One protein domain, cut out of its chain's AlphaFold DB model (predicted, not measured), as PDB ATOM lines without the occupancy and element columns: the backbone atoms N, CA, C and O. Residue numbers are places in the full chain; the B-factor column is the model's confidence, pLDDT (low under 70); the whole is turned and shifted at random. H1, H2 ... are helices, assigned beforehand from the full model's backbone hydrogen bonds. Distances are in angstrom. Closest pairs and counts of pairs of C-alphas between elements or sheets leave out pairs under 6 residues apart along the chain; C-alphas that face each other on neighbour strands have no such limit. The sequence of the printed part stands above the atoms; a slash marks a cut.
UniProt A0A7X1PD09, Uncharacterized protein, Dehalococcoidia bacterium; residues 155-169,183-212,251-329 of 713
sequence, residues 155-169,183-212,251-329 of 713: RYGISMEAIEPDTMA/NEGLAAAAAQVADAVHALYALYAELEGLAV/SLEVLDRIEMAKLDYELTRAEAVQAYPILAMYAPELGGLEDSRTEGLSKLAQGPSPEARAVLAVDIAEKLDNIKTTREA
ATOM      1  N   ARG A 155     212.700 -68.714  62.225       87.62
ATOM      2  CA  ARG A 155     211.858 -69.285  63.290       87.62
ATOM      3  C   ARG A 155     212.304 -70.704  63.652       87.62
ATOM      4  O   ARG A 155     212.474 -71.001  64.828       87.62
ATOM      5  N   TYR A 156     212.610 -71.535  62.655       88.31
ATOM      6  CA  TYR A 156     213.040 -72.924  62.875       88.31
ATOM      7  C   TYR A 156     214.560 -73.111  63.009       88.31
ATOM      8  O   TYR A 156     215.038 -74.243  63.107       88.31
ATOM      9  N   GLY A 157     215.337 -72.022  63.036       88.75
ATOM     10  CA  GLY A 157     216.789 -72.077  63.217       88.75
ATOM     11  C   GLY A 157     217.536 -72.792  62.087       88.75
ATOM     12  O   GLY A 157     218.588 -73.384  62.328       88.75
ATOM     13  N   ILE A 158     216.999 -72.768  60.866       89.00
ATOM     14  CA  ILE A 158     217.632 -73.367  59.687       89.00
ATOM     15  C   ILE A 158     218.651 -72.357  59.148       89.00
ATOM     16  O   ILE A 158     218.293 -71.243  58.757       89.00
ATOM     17  N   SER A 159     219.945 -72.685  59.177       88.19
ATOM     18  CA  SER A 159     220.981 -71.764  58.688       88.19
ATOM     19  C   SER A 159     220.942 -71.642  57.158       88.19
ATOM     20  O   SER A 159     220.339 -72.471  56.481       88.19
ATOM     21  N   MET A 160     221.544 -70.584  56.600       84.31
ATOM     22  CA  MET A 160     221.662 -70.482  55.138       84.31
ATOM     23  C   MET A 160     222.625 -71.543  54.596       84.31
ATOM     24  O   MET A 160     222.372 -72.079  53.526       84.31
ATOM     25  N   GLU A 161     223.674 -71.905  55.350       82.62
ATOM     26  CA  GLU A 161     224.602 -72.962  54.921       82.62
ATOM     27  C   GLU A 161     223.919 -74.337  54.850       82.62
ATOM     28  O   GLU A 161     224.287 -75.166  54.025       82.62
ATOM     29  N   ALA A 162     222.896 -74.574  55.682       76.19
ATOM     30  CA  ALA A 162     222.104 -75.806  55.649       76.19
ATOM     31  C   ALA A 162     221.207 -75.928  54.401       76.19
ATOM     32  O   ALA A 162     220.669 -77.002  54.147       76.19
ATOM     33  N   ILE A 163     221.021 -74.835  53.657       80.00
ATOM     34  CA  ILE A 163     220.162 -74.746  52.468       80.00
ATOM     35  C   ILE A 163     220.979 -74.829  51.172       80.00
ATOM     36  O   ILE A 163     220.429 -75.159  50.123       80.00
ATOM     37  N   GLU A 164     222.283 -74.545  51.210       77.19
ATOM     38  CA  GLU A 164     223.115 -74.586  50.009       77.19
ATOM     39  C   GLU A 164     223.250 -76.036  49.486       77.19
ATOM     40  O   GLU A 164     223.735 -76.916  50.207       77.19
ATOM     41  N   PRO A 165     222.835 -76.314  48.233       59.12
ATOM     42  CA  PRO A 165     222.743 -77.679  47.706       59.12
ATOM     43  C   PRO A 165     224.100 -78.399  47.643       59.12
ATOM     44  O   PRO A 165     224.157 -79.617  47.809       59.12
ATOM     45  N   ASP A 166     225.199 -77.651  47.488       61.41
ATOM     46  CA  ASP A 166     226.568 -78.187  47.449       61.41
ATOM     47  C   ASP A 166     227.152 -78.498  48.840       61.41
ATOM     48  O   ASP A 166     228.161 -79.202  48.948       61.41
ATOM     49  N   THR A 167     226.528 -78.009  49.918       56.19
ATOM     50  CA  THR A 167     227.004 -78.183  51.299       56.19
ATOM     51  C   THR A 167     226.006 -78.907  52.186       56.19
ATOM     52  O   THR A 167     226.101 -78.795  53.408       56.19
ATOM     53  N   MET A 168     225.129 -79.737  51.606       52.88
ATOM     54  CA  MET A 168     224.341 -80.753  52.324       52.88
ATOM     55  C   MET A 168     225.243 -81.854  52.935       52.88
ATOM     56  O   MET A 168     225.003 -83.056  52.816       52.88
ATOM     57  N   ALA A 169     226.334 -81.455  53.590       57.06
ATOM     58  CA  ALA A 169     227.001 -82.246  54.595       57.06
ATOM     59  C   ALA A 169     225.975 -82.579  55.682       57.06
ATOM     60  O   ALA A 169     225.104 -81.767  56.000       57.06
ATOM     61  N   ASN A 183     208.792 -73.815  68.413       80.12
ATOM     62  CA  ASN A 183     208.779 -75.108  67.715       80.12
ATOM     63  C   ASN A 183     207.757 -76.094  68.301       80.12
ATOM     64  O   ASN A 183     207.233 -76.943  67.581       80.12
ATOM     65  N   GLU A 184     207.466 -75.990  69.600       86.94
ATOM     66  CA  GLU A 184     206.421 -76.796  70.245       86.94
ATOM     67  C   GLU A 184     205.038 -76.406  69.715       86.94
ATOM     68  O   GLU A 184     204.187 -77.267  69.497       86.94
ATOM     69  N   GLY A 185     204.842 -75.114  69.438       91.88
ATOM     70  CA  GLY A 185     203.620 -74.599  68.840       91.88
ATOM     71  C   GLY A 185     203.380 -75.105  67.414       91.88
ATOM     72  O   GLY A 185     202.261 -75.521  67.116       91.88
ATOM     73  N   LEU A 186     204.419 -75.145  66.563       93.19
ATOM     74  CA  LEU A 186     204.317 -75.740  65.221       93.19
ATOM     75  C   LEU A 186     203.909 -77.212  65.308       93.19
ATOM     76  O   LEU A 186     203.001 -77.639  64.604       93.19
ATOM     77  N   ALA A 187     204.576 -77.989  66.163       93.44
ATOM     78  CA  ALA A 187     204.310 -79.417  66.287       93.44
ATOM     79  C   ALA A 187     202.892 -79.700  66.792       93.44
ATOM     80  O   ALA A 187     202.213 -80.574  66.260       93.44
ATOM     81  N   ALA A 188     202.416 -78.925  67.772       95.25
ATOM     82  CA  ALA A 188     201.043 -79.024  68.253       95.25
ATOM     83  C   ALA A 188     200.024 -78.691  67.151       95.25
ATOM     84  O   ALA A 188     199.050 -79.420  66.983       95.25
ATOM     85  N   ALA A 189     200.268 -77.634  66.372       95.75
ATOM     86  CA  ALA A 189     199.414 -77.274  65.243       95.75
ATOM     87  C   ALA A 189     199.439 -78.352  64.142       95.75
ATOM     88  O   ALA A 189     198.389 -78.755  63.652       95.75
ATOM     89  N   ALA A 190     200.618 -78.881  63.800       95.44
ATOM     90  CA  ALA A 190     200.767 -79.973  62.840       95.44
ATOM     91  C   ALA A 190     200.024 -81.240  63.290       95.44
ATOM     92  O   ALA A 190     199.360 -81.873  62.472       95.44
ATOM     93  N   ALA A 191     200.092 -81.581  64.581       95.62
ATOM     94  CA  ALA A 191     199.367 -82.710  65.158       95.62
ATOM     95  C   ALA A 191     197.847 -82.530  65.047       95.62
ATOM     96  O   ALA A 191     197.165 -83.447  64.611       95.62
ATOM     97  N   GLN A 192     197.324 -81.335  65.351       96.44
ATOM     98  CA  GLN A 192     195.892 -81.043  65.211       96.44
ATOM     99  C   GLN A 192     195.409 -81.196  63.766       96.44
ATOM    100  O   GLN A 192     194.373 -81.811  63.523       96.44
ATOM    101  N   VAL A 193     196.176 -80.681  62.798       95.88
ATOM    102  CA  VAL A 193     195.847 -80.854  61.377       95.88
ATOM    103  C   VAL A 193     195.921 -82.333  60.985       95.88
ATOM    104  O   VAL A 193     195.013 -82.823  60.319       95.88
ATOM    105  N   ALA A 194     196.957 -83.061  61.414       94.12
ATOM    106  CA  ALA A 194     197.101 -84.490  61.131       94.12
ATOM    107  C   ALA A 194     195.935 -85.317  61.699       94.12
ATOM    108  O   ALA A 194     195.384 -86.162  60.994       94.12
ATOM    109  N   ASP A 195     195.515 -85.043  62.935       95.19
ATOM    110  CA  ASP A 195     194.391 -85.722  63.585       95.19
ATOM    111  C   ASP A 195     193.075 -85.469  62.836       95.19
ATOM    112  O   ASP A 195     192.326 -86.414  62.575       95.19
ATOM    113  N   ALA A 196     192.815 -84.223  62.421       95.19
ATOM    114  CA  ALA A 196     191.633 -83.876  61.630       95.19
ATOM    115  C   ALA A 196     191.625 -84.586  60.262       95.19
ATOM    116  O   ALA A 196     190.596 -85.112  59.830       95.19
ATOM    117  N   VAL A 197     192.787 -84.679  59.605       94.06
ATOM    118  CA  VAL A 197     192.958 -85.435  58.355       94.06
ATOM    119  C   VAL A 197     192.695 -86.928  58.570       94.06
ATOM    120  O   VAL A 197     191.944 -87.539  57.811       94.06
ATOM    121  N   HIS A 198     193.264 -87.531  59.617       92.62
ATOM    122  CA  HIS A 198     193.036 -88.941  59.939       92.62
ATOM    123  C   HIS A 198     191.571 -89.238  60.265       92.62
ATOM    124  O   HIS A 198     191.056 -90.273  59.836       92.62
ATOM    125  N   ALA A 199     190.885 -88.336  60.972       94.44
ATOM    126  CA  ALA A 199     189.459 -88.466  61.250       94.44
ATOM    127  C   ALA A 199     188.638 -88.482  59.952       94.44
ATOM    128  O   ALA A 199     187.759 -89.328  59.783       94.44
ATOM    129  N   LEU A 200     188.971 -87.605  59.001       93.62
ATOM    130  CA  LEU A 200     188.329 -87.570  57.691       93.62
ATOM    131  C   LEU A 200     188.582 -88.861  56.888       93.62
ATOM    132  O   LEU A 200     187.643 -89.423  56.325       93.62
ATOM    133  N   TYR A 201     189.816 -89.377  56.874       91.50
ATOM    134  CA  TYR A 201     190.139 -90.649  56.211       91.50
ATOM    135  C   TYR A 201     189.407 -91.843  56.816       91.50
ATOM    136  O   TYR A 201     188.940 -92.711  56.079       91.50
ATOM    137  N   ALA A 202     189.281 -91.888  58.144       94.06
ATOM    138  CA  ALA A 202     188.550 -92.951  58.818       94.06
ATOM    139  C   ALA A 202     187.082 -92.994  58.363       94.06
ATOM    140  O   ALA A 202     186.560 -94.072  58.092       94.06
ATOM    141  N   LEU A 203     186.449 -91.828  58.199       95.12
ATOM    142  CA  LEU A 203     185.074 -91.721  57.702       95.12
ATOM    143  C   LEU A 203     184.941 -92.126  56.228       95.12
ATOM    144  O   LEU A 203     183.967 -92.774  55.851       95.12
ATOM    145  N   TYR A 204     185.919 -91.781  55.389       92.69
ATOM    146  CA  TYR A 204     185.935 -92.232  53.997       92.69
ATOM    147  C   TYR A 204     186.085 -93.752  53.875       92.69
ATOM    148  O   TYR A 204     185.367 -94.371  53.092       92.69
ATOM    149  N   ALA A 205     186.963 -94.357  54.678       92.31
ATOM    150  CA  ALA A 205     187.120 -95.807  54.729       92.31
ATOM    151  C   ALA A 205     185.845 -96.507  55.242       92.31
ATOM    152  O   ALA A 205     185.482 -97.575  54.751       92.31
ATOM    153  N   GLU A 206     185.143 -95.894  56.201       94.62
ATOM    154  CA  GLU A 206     183.839 -96.361  56.687       94.62
ATOM    155  C   GLU A 206     182.786 -96.347  55.565       94.62
ATOM    156  O   GLU A 206     182.118 -97.358  55.337       94.62
ATOM    157  N   LEU A 207     182.699 -95.252  54.799       94.12
ATOM    158  CA  LEU A 207     181.795 -95.132  53.651       94.12
ATOM    159  C   LEU A 207     182.101 -96.166  52.555       94.12
ATOM    160  O   LEU A 207     181.183 -96.776  52.004       94.12
ATOM    161  N   GLU A 208     183.379 -96.391  52.241       92.31
ATOM    162  CA  GLU A 208     183.794 -97.411  51.271       92.31
ATOM    163  C   GLU A 208     183.424 -98.824  51.755       92.31
ATOM    164  O   GLU A 208     182.890 -99.629  50.988       92.31
ATOM    165  N   GLY A 209     183.623 -99.106  53.046       92.44
ATOM    166  CA  GLY A 209     183.201-100.359  53.670       92.44
ATOM    167  C   GLY A 209     181.692-100.603  53.558       92.44
ATOM    168  O   GLY A 209     181.274-101.720  53.235       92.44
ATOM    169  N   LEU A 210     180.877 -99.560  53.753       90.75
ATOM    170  CA  LEU A 210     179.425 -99.627  53.557       90.75
ATOM    171  C   LEU A 210     179.068 -99.917  52.095       90.75
ATOM    172  O   LEU A 210     178.294-100.841  51.840       90.75
ATOM    173  N   ALA A 211     179.693 -99.229  51.137       88.69
ATOM    174  CA  ALA A 211     179.447 -99.443  49.710       88.69
ATOM    175  C   ALA A 211     179.784-100.879  49.257       88.69
ATOM    176  O   ALA A 211     179.026-101.495  48.501       88.69
ATOM    177  N   VAL A 212     180.886-101.452  49.755       89.81
ATOM    178  CA  VAL A 212     181.257-102.852  49.484       89.81
ATOM    179  C   VAL A 212     180.246-103.822  50.105       89.81
ATOM    180  O   VAL A 212     179.898-104.828  49.482       89.81
ATOM    181  N   SER A 251     174.366 -95.082  55.044       90.38
ATOM    182  CA  SER A 251     175.344 -94.368  54.208       90.38
ATOM    183  C   SER A 251     175.129 -92.840  54.212       90.38
ATOM    184  O   SER A 251     176.083 -92.082  54.065       90.38
ATOM    185  N   LEU A 252     173.894 -92.374  54.449       90.56
ATOM    186  CA  LEU A 252     173.569 -90.952  54.621       90.56
ATOM    187  C   LEU A 252     174.151 -90.349  55.911       90.56
ATOM    188  O   LEU A 252     174.672 -89.241  55.871       90.56
ATOM    189  N   GLU A 253     174.122 -91.071  57.031       93.12
ATOM    190  CA  GLU A 253     174.687 -90.597  58.307       93.12
ATOM    191  C   GLU A 253     176.217 -90.476  58.237       93.12
ATOM    192  O   GLU A 253     176.791 -89.513  58.754       93.12
ATOM    193  N   VAL A 254     176.888 -91.402  57.540       94.00
ATOM    194  CA  VAL A 254     178.339 -91.315  57.304       94.00
ATOM    195  C   VAL A 254     178.681 -90.132  56.395       94.00
ATOM    196  O   VAL A 254     179.657 -89.430  56.657       94.00
ATOM    197  N   LEU A 255     177.868 -89.851  55.369       92.75
ATOM    198  CA  LEU A 255     178.054 -88.676  54.510       92.75
ATOM    199  C   LEU A 255     177.926 -87.357  55.290       92.75
ATOM    200  O   LEU A 255     178.782 -86.485  55.124       92.75
ATOM    201  N   ASP A 256     176.943 -87.236  56.186       95.44
ATOM    202  CA  ASP A 256     176.799 -86.062  57.061       95.44
ATOM    203  C   ASP A 256     178.017 -85.906  57.995       95.44
ATOM    204  O   ASP A 256     178.541 -84.803  58.177       95.44
ATOM    205  N   ARG A 257     178.538 -87.014  58.551       95.94
ATOM    206  CA  ARG A 257     179.775 -87.013  59.357       95.94
ATOM    207  C   ARG A 257     180.990 -86.579  58.536       95.94
ATOM    208  O   ARG A 257     181.813 -85.823  59.050       95.94
ATOM    209  N   ILE A 258     181.102 -87.013  57.277       94.25
ATOM    210  CA  ILE A 258     182.167 -86.581  56.357       94.25
ATOM    211  C   ILE A 258     182.076 -85.076  56.115       94.25
ATOM    212  O   ILE A 258     183.093 -84.395  56.199       94.25
ATOM    213  N   GLU A 259     180.888 -84.534  55.837       94.19
ATOM    214  CA  GLU A 259     180.718 -83.093  55.613       94.19
ATOM    215  C   GLU A 259     181.121 -82.273  56.848       94.19
ATOM    216  O   GLU A 259     181.873 -81.302  56.733       94.19
ATOM    217  N   MET A 260     180.722 -82.719  58.043       94.56
ATOM    218  CA  MET A 260     181.131 -82.089  59.299       94.56
ATOM    219  C   MET A 260     182.643 -82.185  59.545       94.56
ATOM    220  O   MET A 260     183.257 -81.191  59.933       94.56
ATOM    221  N   ALA A 261     183.264 -83.339  59.283       95.31
ATOM    222  CA  ALA A 261     184.709 -83.518  59.429       95.31
ATOM    223  C   ALA A 261     185.512 -82.686  58.417       95.31
ATOM    224  O   ALA A 261     186.583 -82.188  58.747       95.31
ATOM    225  N   LYS A 262     184.988 -82.474  57.202       93.94
ATOM    226  CA  LYS A 262     185.591 -81.554  56.224       93.94
ATOM    227  C   LYS A 262     185.596 -80.119  56.726       93.94
ATOM    228  O   LYS A 262     186.603 -79.433  56.579       93.94
ATOM    229  N   LEU A 263     184.482 -79.667  57.303       93.06
ATOM    230  CA  LEU A 263     184.381 -78.324  57.866       93.06
ATOM    231  C   LEU A 263     185.350 -78.138  59.044       93.06
ATOM    232  O   LEU A 263     186.036 -77.120  59.109       93.06
ATOM    233  N   ASP A 264     185.424 -79.125  59.938       93.31
ATOM    234  CA  ASP A 264     186.344 -79.130  61.082       93.31
ATOM    235  C   ASP A 264     187.815 -79.126  60.635       93.31
ATOM    236  O   ASP A 264     188.625 -78.342  61.137       93.31
ATOM    237  N   TYR A 265     188.141 -79.927  59.616       94.75
ATOM    238  CA  TYR A 265     189.457 -79.935  58.988       94.75
ATOM    239  C   TYR A 265     189.826 -78.573  58.395       94.75
ATOM    240  O   TYR A 265     190.897 -78.055  58.704       94.75
ATOM    241  N   GLU A 266     188.963 -77.969  57.573       92.94
ATOM    242  CA  GLU A 266     189.262 -76.674  56.947       92.94
ATOM    243  C   GLU A 266     189.416 -75.557  57.984       92.94
ATOM    244  O   GLU A 266     190.299 -74.710  57.841       92.94
ATOM    245  N   LEU A 267     188.616 -75.571  59.057       93.88
ATOM    246  CA  LEU A 267     188.762 -74.622  60.160       93.88
ATOM    247  C   LEU A 267     190.102 -74.817  60.887       93.88
ATOM    248  O   LEU A 267     190.871 -73.864  61.017       93.88
ATOM    249  N   THR A 268     190.411 -76.053  61.290       95.50
ATOM    250  CA  THR A 268     191.659 -76.406  61.987       95.50
ATOM    251  C   THR A 268     192.881 -76.064  61.139       95.50
ATOM    252  O   THR A 268     193.840 -75.455  61.615       95.50
ATOM    253  N   ARG A 269     192.836 -76.399  59.846       94.31
ATOM    254  CA  ARG A 269     193.867 -76.055  58.868       94.31
ATOM    255  C   ARG A 269     194.029 -74.546  58.743       94.31
ATOM    256  O   ARG A 269     195.159 -74.070  58.778       94.31
ATOM    257  N   ALA A 270     192.941 -73.793  58.587       92.69
ATOM    258  CA  ALA A 270     193.006 -72.342  58.431       92.69
ATOM    259  C   ALA A 270     193.637 -71.665  59.659       92.69
ATOM    260  O   ALA A 270     194.513 -70.814  59.497       92.69
ATOM    261  N   GLU A 271     193.253 -72.079  60.869       94.31
ATOM    262  CA  GLU A 271     193.840 -71.585  62.123       94.31
ATOM    263  C   GLU A 271     195.332 -71.944  62.235       94.31
ATOM    264  O   GLU A 271     196.167 -71.079  62.523       94.31
ATOM    265  N   ALA A 272     195.691 -73.198  61.940       95.56
ATOM    266  CA  ALA A 272     197.070 -73.674  61.984       95.56
ATOM    267  C   ALA A 272     197.968 -72.957  60.961       95.56
ATOM    268  O   ALA A 272     199.056 -72.501  61.314       95.56
ATOM    269  N   VAL A 273     197.503 -72.793  59.717       95.06
ATOM    270  CA  VAL A 273     198.217 -72.081  58.642       95.06
ATOM    271  C   VAL A 273     198.348 -70.590  58.948       95.06
ATOM    272  O   VAL A 273     199.372 -69.983  58.635       95.06
ATOM    273  N   GLN A 274     197.344 -69.981  59.582       92.44
ATOM    274  CA  GLN A 274     197.425 -68.585  60.004       92.44
ATOM    275  C   GLN A 274     198.547 -68.367  61.032       92.44
ATOM    276  O   GLN A 274     199.242 -67.351  60.968       92.44
ATOM    277  N   ALA A 275     198.734 -69.306  61.965       93.12
ATOM    278  CA  ALA A 275     199.798 -69.244  62.967       93.12
ATOM    279  C   ALA A 275     201.177 -69.660  62.408       93.12
ATOM    280  O   ALA A 275     202.201 -69.038  62.727       93.12
ATOM    281  N   TYR A 276     201.191 -70.682  61.548       95.31
ATOM    282  CA  TYR A 276     202.379 -71.305  60.966       95.31
ATOM    283  C   TYR A 276     202.196 -71.486  59.451       95.31
ATOM    284  O   TYR A 276     201.778 -72.556  59.000       95.31
ATOM    285  N   PRO A 277     202.534 -70.466  58.638       95.44
ATOM    286  CA  PRO A 277     202.323 -70.496  57.190       95.44
ATOM    287  C   PRO A 277     202.930 -71.712  56.483       95.44
ATOM    288  O   PRO A 277     202.368 -72.185  55.499       95.44
ATOM    289  N   ILE A 278     204.033 -72.259  57.006       94.88
ATOM    290  CA  ILE A 278     204.703 -73.443  56.453       94.88
ATOM    291  C   ILE A 278     203.809 -74.694  56.419       94.88
ATOM    292  O   ILE A 278     203.993 -75.559  55.566       94.88
ATOM    293  N   LEU A 279     202.791 -74.774  57.288       95.31
ATOM    294  CA  LEU A 279     201.836 -75.886  57.309       95.31
ATOM    295  C   LEU A 279     200.954 -75.945  56.058       95.31
ATOM    296  O   LEU A 279     200.413 -77.009  55.757       95.31
ATOM    297  N   ALA A 280     200.845 -74.853  55.295       93.69
ATOM    298  CA  ALA A 280     200.062 -74.829  54.064       93.69
ATOM    299  C   ALA A 280     200.582 -75.824  53.010       93.69
ATOM    300  O   ALA A 280     199.784 -76.326  52.221       93.69
ATOM    301  N   MET A 281     201.877 -76.165  53.041       90.94
ATOM    302  CA  MET A 281     202.468 -77.156  52.134       90.94
ATOM    303  C   MET A 281     202.094 -78.599  52.478       90.94
ATOM    304  O   MET A 281     201.991 -79.436  51.584       90.94
ATOM    305  N   TYR A 282     201.911 -78.898  53.765       91.44
ATOM    306  CA  TYR A 282     201.691 -80.267  54.240       91.44
ATOM    307  C   TYR A 282     200.212 -80.585  54.458       91.44
ATOM    308  O   TYR A 282     199.834 -81.753  54.488       91.44
ATOM    309  N   ALA A 283     199.363 -79.567  54.596       85.81
ATOM    310  CA  ALA A 283     197.925 -79.748  54.719       85.81
ATOM    311  C   ALA A 283     197.317 -80.167  53.361       85.81
ATOM    312  O   ALA A 283     197.343 -79.364  52.421       85.81
ATOM    313  N   PRO A 284     196.782 -81.398  53.216       86.06
ATOM    314  CA  PRO A 284     196.208 -81.862  51.955       86.06
ATOM    315  C   PRO A 284     194.997 -81.017  51.536       86.06
ATOM    316  O   PRO A 284     194.189 -80.593  52.359       86.06
ATOM    317  N   GLU A 285     194.830 -80.774  50.242       85.00
ATOM    318  CA  GLU A 285     193.581 -80.185  49.751       85.00
ATOM    319  C   GLU A 285     192.494 -81.267  49.753       85.00
ATOM    320  O   GLU A 285     192.776 -82.423  49.435       85.00
ATOM    321  N   LEU A 286     191.243 -80.915  50.074       79.38
ATOM    322  CA  LEU A 286     190.123 -81.866  50.198       79.38
ATOM    323  C   LEU A 286     189.840 -82.718  48.936       79.38
ATOM    324  O   LEU A 286     189.063 -83.669  49.013       79.38
ATOM    325  N   GLY A 287     190.444 -82.391  47.789       72.69
ATOM    326  CA  GLY A 287     190.376 -83.161  46.539       72.69
ATOM    327  C   GLY A 287     191.650 -83.934  46.167       72.69
ATOM    328  O   GLY A 287     191.643 -84.634  45.160       72.69
ATOM    329  N   GLY A 288     192.726 -83.817  46.951       65.88
ATOM    330  CA  GLY A 288     194.053 -84.380  46.676       65.88
ATOM    331  C   GLY A 288     194.614 -85.094  47.900       65.88
ATOM    332  O   GLY A 288     195.638 -84.694  48.449       65.88
ATOM    333  N   LEU A 289     193.897 -86.125  48.348       62.47
ATOM    334  CA  LEU A 289     194.195 -86.940  49.529       62.47
ATOM    335  C   LEU A 289     195.381 -87.907  49.304       62.47
ATOM    336  O   LEU A 289     195.279 -89.090  49.617       62.47
ATOM    337  N   GLU A 290     196.492 -87.425  48.749       68.19
ATOM    338  CA  GLU A 290     197.706 -88.226  48.557       68.19
ATOM    339  C   GLU A 290     198.498 -88.403  49.865       68.19
ATOM    340  O   GLU A 290     198.720 -87.449  50.616       68.19
ATOM    341  N   ASP A 291     198.991 -89.623  50.097       68.56
ATOM    342  CA  ASP A 291     199.681 -90.043  51.330       68.56
ATOM    343  C   ASP A 291     200.997 -89.290  51.620       68.56
ATOM    344  O   ASP A 291     201.470 -89.252  52.756       68.56
ATOM    345  N   SER A 292     201.622 -88.671  50.616       72.81
ATOM    346  CA  SER A 292     202.962 -88.079  50.763       72.81
ATOM    347  C   SER A 292     202.986 -86.833  51.660       72.81
ATOM    348  O   SER A 292     203.953 -86.611  52.393       72.81
ATOM    349  N   ARG A 293     201.917 -86.024  51.657       80.50
ATOM    350  CA  ARG A 293     201.846 -84.787  52.460       80.50
ATOM    351  C   ARG A 293     201.520 -85.055  53.930       80.50
ATOM    352  O   ARG A 293     202.019 -84.356  54.814       80.50
ATOM    353  N   THR A 294     200.746 -86.104  54.205       84.25
ATOM    354  CA  THR A 294     200.378 -86.503  55.574       84.25
ATOM    355  C   THR A 294     201.564 -87.086  56.338       84.25
ATOM    356  O   THR A 294     201.669 -86.896  57.555       84.25
ATOM    357  N   GLU A 295     202.523 -87.702  55.639       88.50
ATOM    358  CA  GLU A 295     203.797 -88.120  56.230       88.50
ATOM    359  C   GLU A 295     204.600 -86.913  56.747       88.50
ATOM    360  O   GLU A 295     205.147 -86.953  57.852       88.50
ATOM    361  N   GLY A 296     204.629 -85.815  55.981       88.62
ATOM    362  CA  GLY A 296     205.252 -84.554  56.389       88.62
ATOM    363  C   GLY A 296     204.613 -83.980  57.654       88.62
ATOM    364  O   GLY A 296     205.318 -83.731  58.634       88.62
ATOM    365  N   LEU A 297     203.277 -83.871  57.686       91.50
ATOM    366  CA  LEU A 297     202.535 -83.463  58.890       91.50
ATOM    367  C   LEU A 297     202.873 -84.346  60.097       91.50
ATOM    368  O   LEU A 297     203.160 -83.831  61.175       91.50
ATOM    369  N   SER A 298     202.905 -85.665  59.905       90.44
ATOM    370  CA  SER A 298     203.203 -86.629  60.969       90.44
ATOM    371  C   SER A 298     204.627 -86.486  61.513       90.44
ATOM    372  O   SER A 298     204.854 -86.657  62.711       90.44
ATOM    373  N   LYS A 299     205.601 -86.158  60.655       90.88
ATOM    374  CA  LYS A 299     206.985 -85.874  61.067       90.88
ATOM    375  C   LYS A 299     207.082 -84.564  61.847       90.88
ATOM    376  O   LYS A 299     207.789 -84.519  62.849       90.88
ATOM    377  N   LEU A 300     206.353 -83.528  61.431       92.06
ATOM    378  CA  LEU A 300     206.302 -82.243  62.141       92.06
ATOM    379  C   LEU A 300     205.583 -82.350  63.492       92.06
ATOM    380  O   LEU A 300     206.018 -81.748  64.472       92.06
ATOM    381  N   ALA A 301     204.531 -83.167  63.568       94.00
ATOM    382  CA  ALA A 301     203.763 -83.419  64.785       94.00
ATOM    383  C   ALA A 301     204.593 -84.063  65.914       94.00
ATOM    384  O   ALA A 301     204.254 -83.929  67.088       94.00
ATOM    385  N   GLN A 302     205.707 -84.730  65.587       91.75
ATOM    386  CA  GLN A 302     206.597 -85.359  66.574       91.75
ATOM    387  C   GLN A 302     207.425 -84.357  67.394       91.75
ATOM    388  O   GLN A 302     208.122 -84.763  68.327       91.75
ATOM    389  N   GLY A 303     207.351 -83.059  67.085       87.56
ATOM    390  CA  GLY A 303     208.103 -82.029  67.791       87.56
ATOM    391  C   GLY A 303     209.367 -81.582  67.056       87.56
ATOM    392  O   GLY A 303     209.636 -82.002  65.930       87.56
ATOM    393  N   PRO A 304     210.180 -80.724  67.699       84.81
ATOM    394  CA  PRO A 304     211.474 -80.300  67.174       84.81
ATOM    395  C   PRO A 304     212.464 -81.473  67.135       84.81
ATOM    396  O   PRO A 304     213.269 -81.665  68.047       84.81
ATOM    397  N   SER A 305     212.424 -82.257  66.062       85.69
ATOM    398  CA  SER A 305     213.373 -83.335  65.790       85.69
ATOM    399  C   SER A 305     214.375 -82.933  64.695       85.69
ATOM    400  O   SER A 305     214.128 -82.008  63.910       85.69
ATOM    401  N   PRO A 306     215.565 -83.561  64.638       85.00
ATOM    402  CA  PRO A 306     216.452 -83.449  63.479       85.00
ATOM    403  C   PRO A 306     215.746 -83.782  62.158       85.00
ATOM    404  O   PRO A 306     215.996 -83.121  61.157       85.00
ATOM    405  N   GLU A 307     214.833 -84.754  62.173       85.56
ATOM    406  CA  GLU A 307     214.066 -85.198  61.012       85.56
ATOM    407  C   GLU A 307     213.070 -84.129  60.550       85.56
ATOM    408  O   GLU A 307     213.052 -83.794  59.369       85.56
ATOM    409  N   ALA A 308     212.301 -83.533  61.471       87.62
ATOM    410  CA  ALA A 308     211.398 -82.424  61.165       87.62
ATOM    411  C   ALA A 308     212.171 -81.242  60.568       87.62
ATOM    412  O   ALA A 308     211.785 -80.709  59.533       87.62
ATOM    413  N   ARG A 309     213.322 -80.883  61.153       87.31
ATOM    414  CA  ARG A 309     214.180 -79.820  60.605       87.31
ATOM    415  C   ARG A 309     214.723 -80.146  59.220       87.31
ATOM    416  O   ARG A 309     214.810 -79.237  58.407       87.31
ATOM    417  N   ALA A 310     215.089 -81.399  58.952       86.88
ATOM    418  CA  ALA A 310     215.560 -81.808  57.633       86.88
ATOM    419  C   ALA A 310     214.457 -81.678  56.572       86.88
ATOM    420  O   ALA A 310     214.727 -81.163  55.493       86.88
ATOM    421  N   VAL A 311     213.220 -82.073  56.903       89.12
ATOM    422  CA  VAL A 311     212.055 -81.884  56.020       89.12
ATOM    423  C   VAL A 311     211.823 -80.394  55.755       89.12
ATOM    424  O   VAL A 311     211.823 -79.973  54.604       89.12
ATOM    425  N   LEU A 312     211.748 -79.574  56.812       91.62
ATOM    426  CA  LEU A 312     211.561 -78.126  56.674       91.62
ATOM    427  C   LEU A 312     212.694 -77.458  55.877       91.62
ATOM    428  O   LEU A 312     212.439 -76.531  55.115       91.62
ATOM    429  N   ALA A 313     213.944 -77.893  56.065       90.38
ATOM    430  CA  ALA A 313     215.102 -77.311  55.393       90.38
ATOM    431  C   ALA A 313     215.082 -77.559  53.884       90.38
ATOM    432  O   ALA A 313     215.365 -76.625  53.137       90.38
ATOM    433  N   VAL A 314     214.720 -78.771  53.448       89.69
ATOM    434  CA  VAL A 314     214.568 -79.097  52.021       89.69
ATOM    435  C   VAL A 314     213.479 -78.231  51.397       89.69
ATOM    436  O   VAL A 314     213.736 -77.565  50.398       89.69
ATOM    437  N   ASP A 315     212.310 -78.148  52.032       90.94
ATOM    438  CA  ASP A 315     211.186 -77.416  51.447       90.94
ATOM    439  C   ASP A 315     211.445 -75.900  51.438       90.94
ATOM    440  O   ASP A 315     211.179 -75.220  50.452       90.94
ATOM    441  N   ILE A 316     212.043 -75.344  52.499       93.56
ATOM    442  CA  ILE A 316     212.461 -73.931  52.528       93.56
ATOM    443  C   ILE A 316     213.520 -73.645  51.459       93.56
ATOM    444  O   ILE A 316     213.455 -72.595  50.816       93.56
ATOM    445  N   ALA A 317     214.494 -74.543  51.277       90.44
ATOM    446  CA  ALA A 317     215.513 -74.414  50.240       90.44
ATOM    447  C   ALA A 317     214.875 -74.354  48.851       90.44
ATOM    448  O   ALA A 317     215.156 -73.430  48.088       90.44
ATOM    449  N   GLU A 318     213.962 -75.285  48.573       88.94
ATOM    450  CA  GLU A 318     213.214 -75.348  47.322       88.94
ATOM    451  C   GLU A 318     212.414 -74.061  47.081       88.94
ATOM    452  O   GLU A 318     212.527 -73.460  46.018       88.94
ATOM    453  N   LYS A 319     211.671 -73.553  48.079       93.62
ATOM    454  CA  LYS A 319     210.918 -72.292  47.932       93.62
ATOM    455  C   LYS A 319     211.824 -71.097  47.639       93.62
ATOM    456  O   LYS A 319     211.476 -70.252  46.815       93.62
ATOM    457  N   LEU A 320     212.976 -71.001  48.303       92.62
ATOM    458  CA  LEU A 320     213.930 -69.918  48.056       92.62
ATOM    459  C   LEU A 320     214.539 -69.999  46.653       92.62
ATOM    460  O   LEU A 320     214.714 -68.955  46.017       92.62
ATOM    461  N   ASP A 321     214.836 -71.205  46.173       88.19
ATOM    462  CA  ASP A 321     215.341 -71.420  44.818       88.19
ATOM    463  C   ASP A 321     214.269 -71.116  43.767       88.19
ATOM    464  O   ASP A 321     214.515 -70.338  42.850       88.19
ATOM    465  N   ASN A 322     213.038 -71.584  43.974       89.00
ATOM    466  CA  ASN A 322     211.888 -71.272  43.128       89.00
ATOM    467  C   ASN A 322     211.663 -69.758  43.004       89.00
ATOM    468  O   ASN A 322     211.590 -69.228  41.898       89.00
ATOM    469  N   ILE A 323     211.655 -69.024  44.124       89.88
ATOM    470  CA  ILE A 323     211.555 -67.552  44.127       89.88
ATOM    471  C   ILE A 323     212.676 -66.914  43.296       89.88
ATOM    472  O   ILE A 323     212.439 -65.947  42.565       89.88
ATOM    473  N   LYS A 324     213.908 -67.416  43.428       91.25
ATOM    474  CA  LYS A 324     215.065 -66.909  42.687       91.25
ATOM    475  C   LYS A 324     214.912 -67.180  41.187       91.25
ATOM    476  O   LYS A 324     215.023 -66.229  40.415       91.25
ATOM    477  N   THR A 325     214.608 -68.417  40.805       87.00
ATOM    478  CA  THR A 325     214.403 -68.860  39.419       87.00
ATOM    479  C   THR A 325     213.282 -68.073  38.752       87.00
ATOM    480  O   THR A 325     213.484 -67.499  37.685       87.00
ATOM    481  N   THR A 326     212.132 -67.922  39.413       88.38
ATOM    482  CA  THR A 326     211.017 -67.135  38.874       88.38
ATOM    483  C   THR A 326     211.382 -65.657  38.715       88.38
ATOM    484  O   THR A 326     211.044 -65.042  37.704       88.38
ATOM    485  N   ARG A 327     212.122 -65.067  39.665       89.75
ATOM    486  CA  ARG A 327     212.605 -63.681  39.538       89.75
ATOM    487  C   ARG A 327     213.547 -63.513  38.346       89.75
ATOM    488  O   ARG A 327     213.463 -62.503  37.649       89.75
ATOM    489  N   GLU A 328     214.450 -64.466  38.137       88.62
ATOM    490  CA  GLU A 328     215.376 -64.471  37.003       88.62
ATOM    491  C   GLU A 328     214.626 -64.634  35.677       88.62
ATOM    492  O   GLU A 328     214.897 -63.873  34.751       88.62
ATOM    493  N   ALA A 329     213.622 -65.514  35.619       89.06
ATOM    494  CA  ALA A 329     212.785 -65.719  34.440       89.06
ATOM    495  C   ALA A 329     211.981 -64.462  34.055       89.06
ATOM    496  O   ALA A 329     211.920 -64.091  32.886       89.06
TER     497      ALA A 329
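This is residues 155 to 169, 183 to 212 and 251 to 329 of the 713 residues of an uncharacterized protein of Dehalococcoidia bacterium (UniProt A0A7X1PD09). What shape is this? Two long helices, H1 and H2, run side by side; H4 packs on H1, and H5 follows at one end, its residues 322 to 329 sticking out. What builds it? The 124 printed residues have five named helices, H1 to H5: all helix, loose, radius of gyration of the C-alphas 17.2 A, spans 54 by 35 by 26 A.

What comes first? Residues 155 to 169 hold no named element. Where are the helices? H1, residues 183 to 212, begins at C-alpha (208.779, -75.108, 67.715) and is 43.1 A long. H2 is 251 to 275, H3 277 to 281, H4 291 to 301, and H5 306 to 329, ending at C-alpha (212.785, -65.719, 34.440).

How do H1 and H2 stand? They touch, opposite ways at a shallow tilt of 16 degrees; their closest C-alphas, Ala 196 and Tyr 265, are 5.2 A apart. Are the O i to N i+4 pairs within hydrogen-bond range? Every one is in H1, H2 and H5, 6 of 7 in H4 and 0 of 1 in H3, where 2 of 2 O i to N i+3 pairs are.

Where are cuts? C-alphas 169 and 183 are 23.6 A apart, 212 and 251 11.4 A. Where is pLDDT under 70? Residues 165 to 169 and 288 to 291.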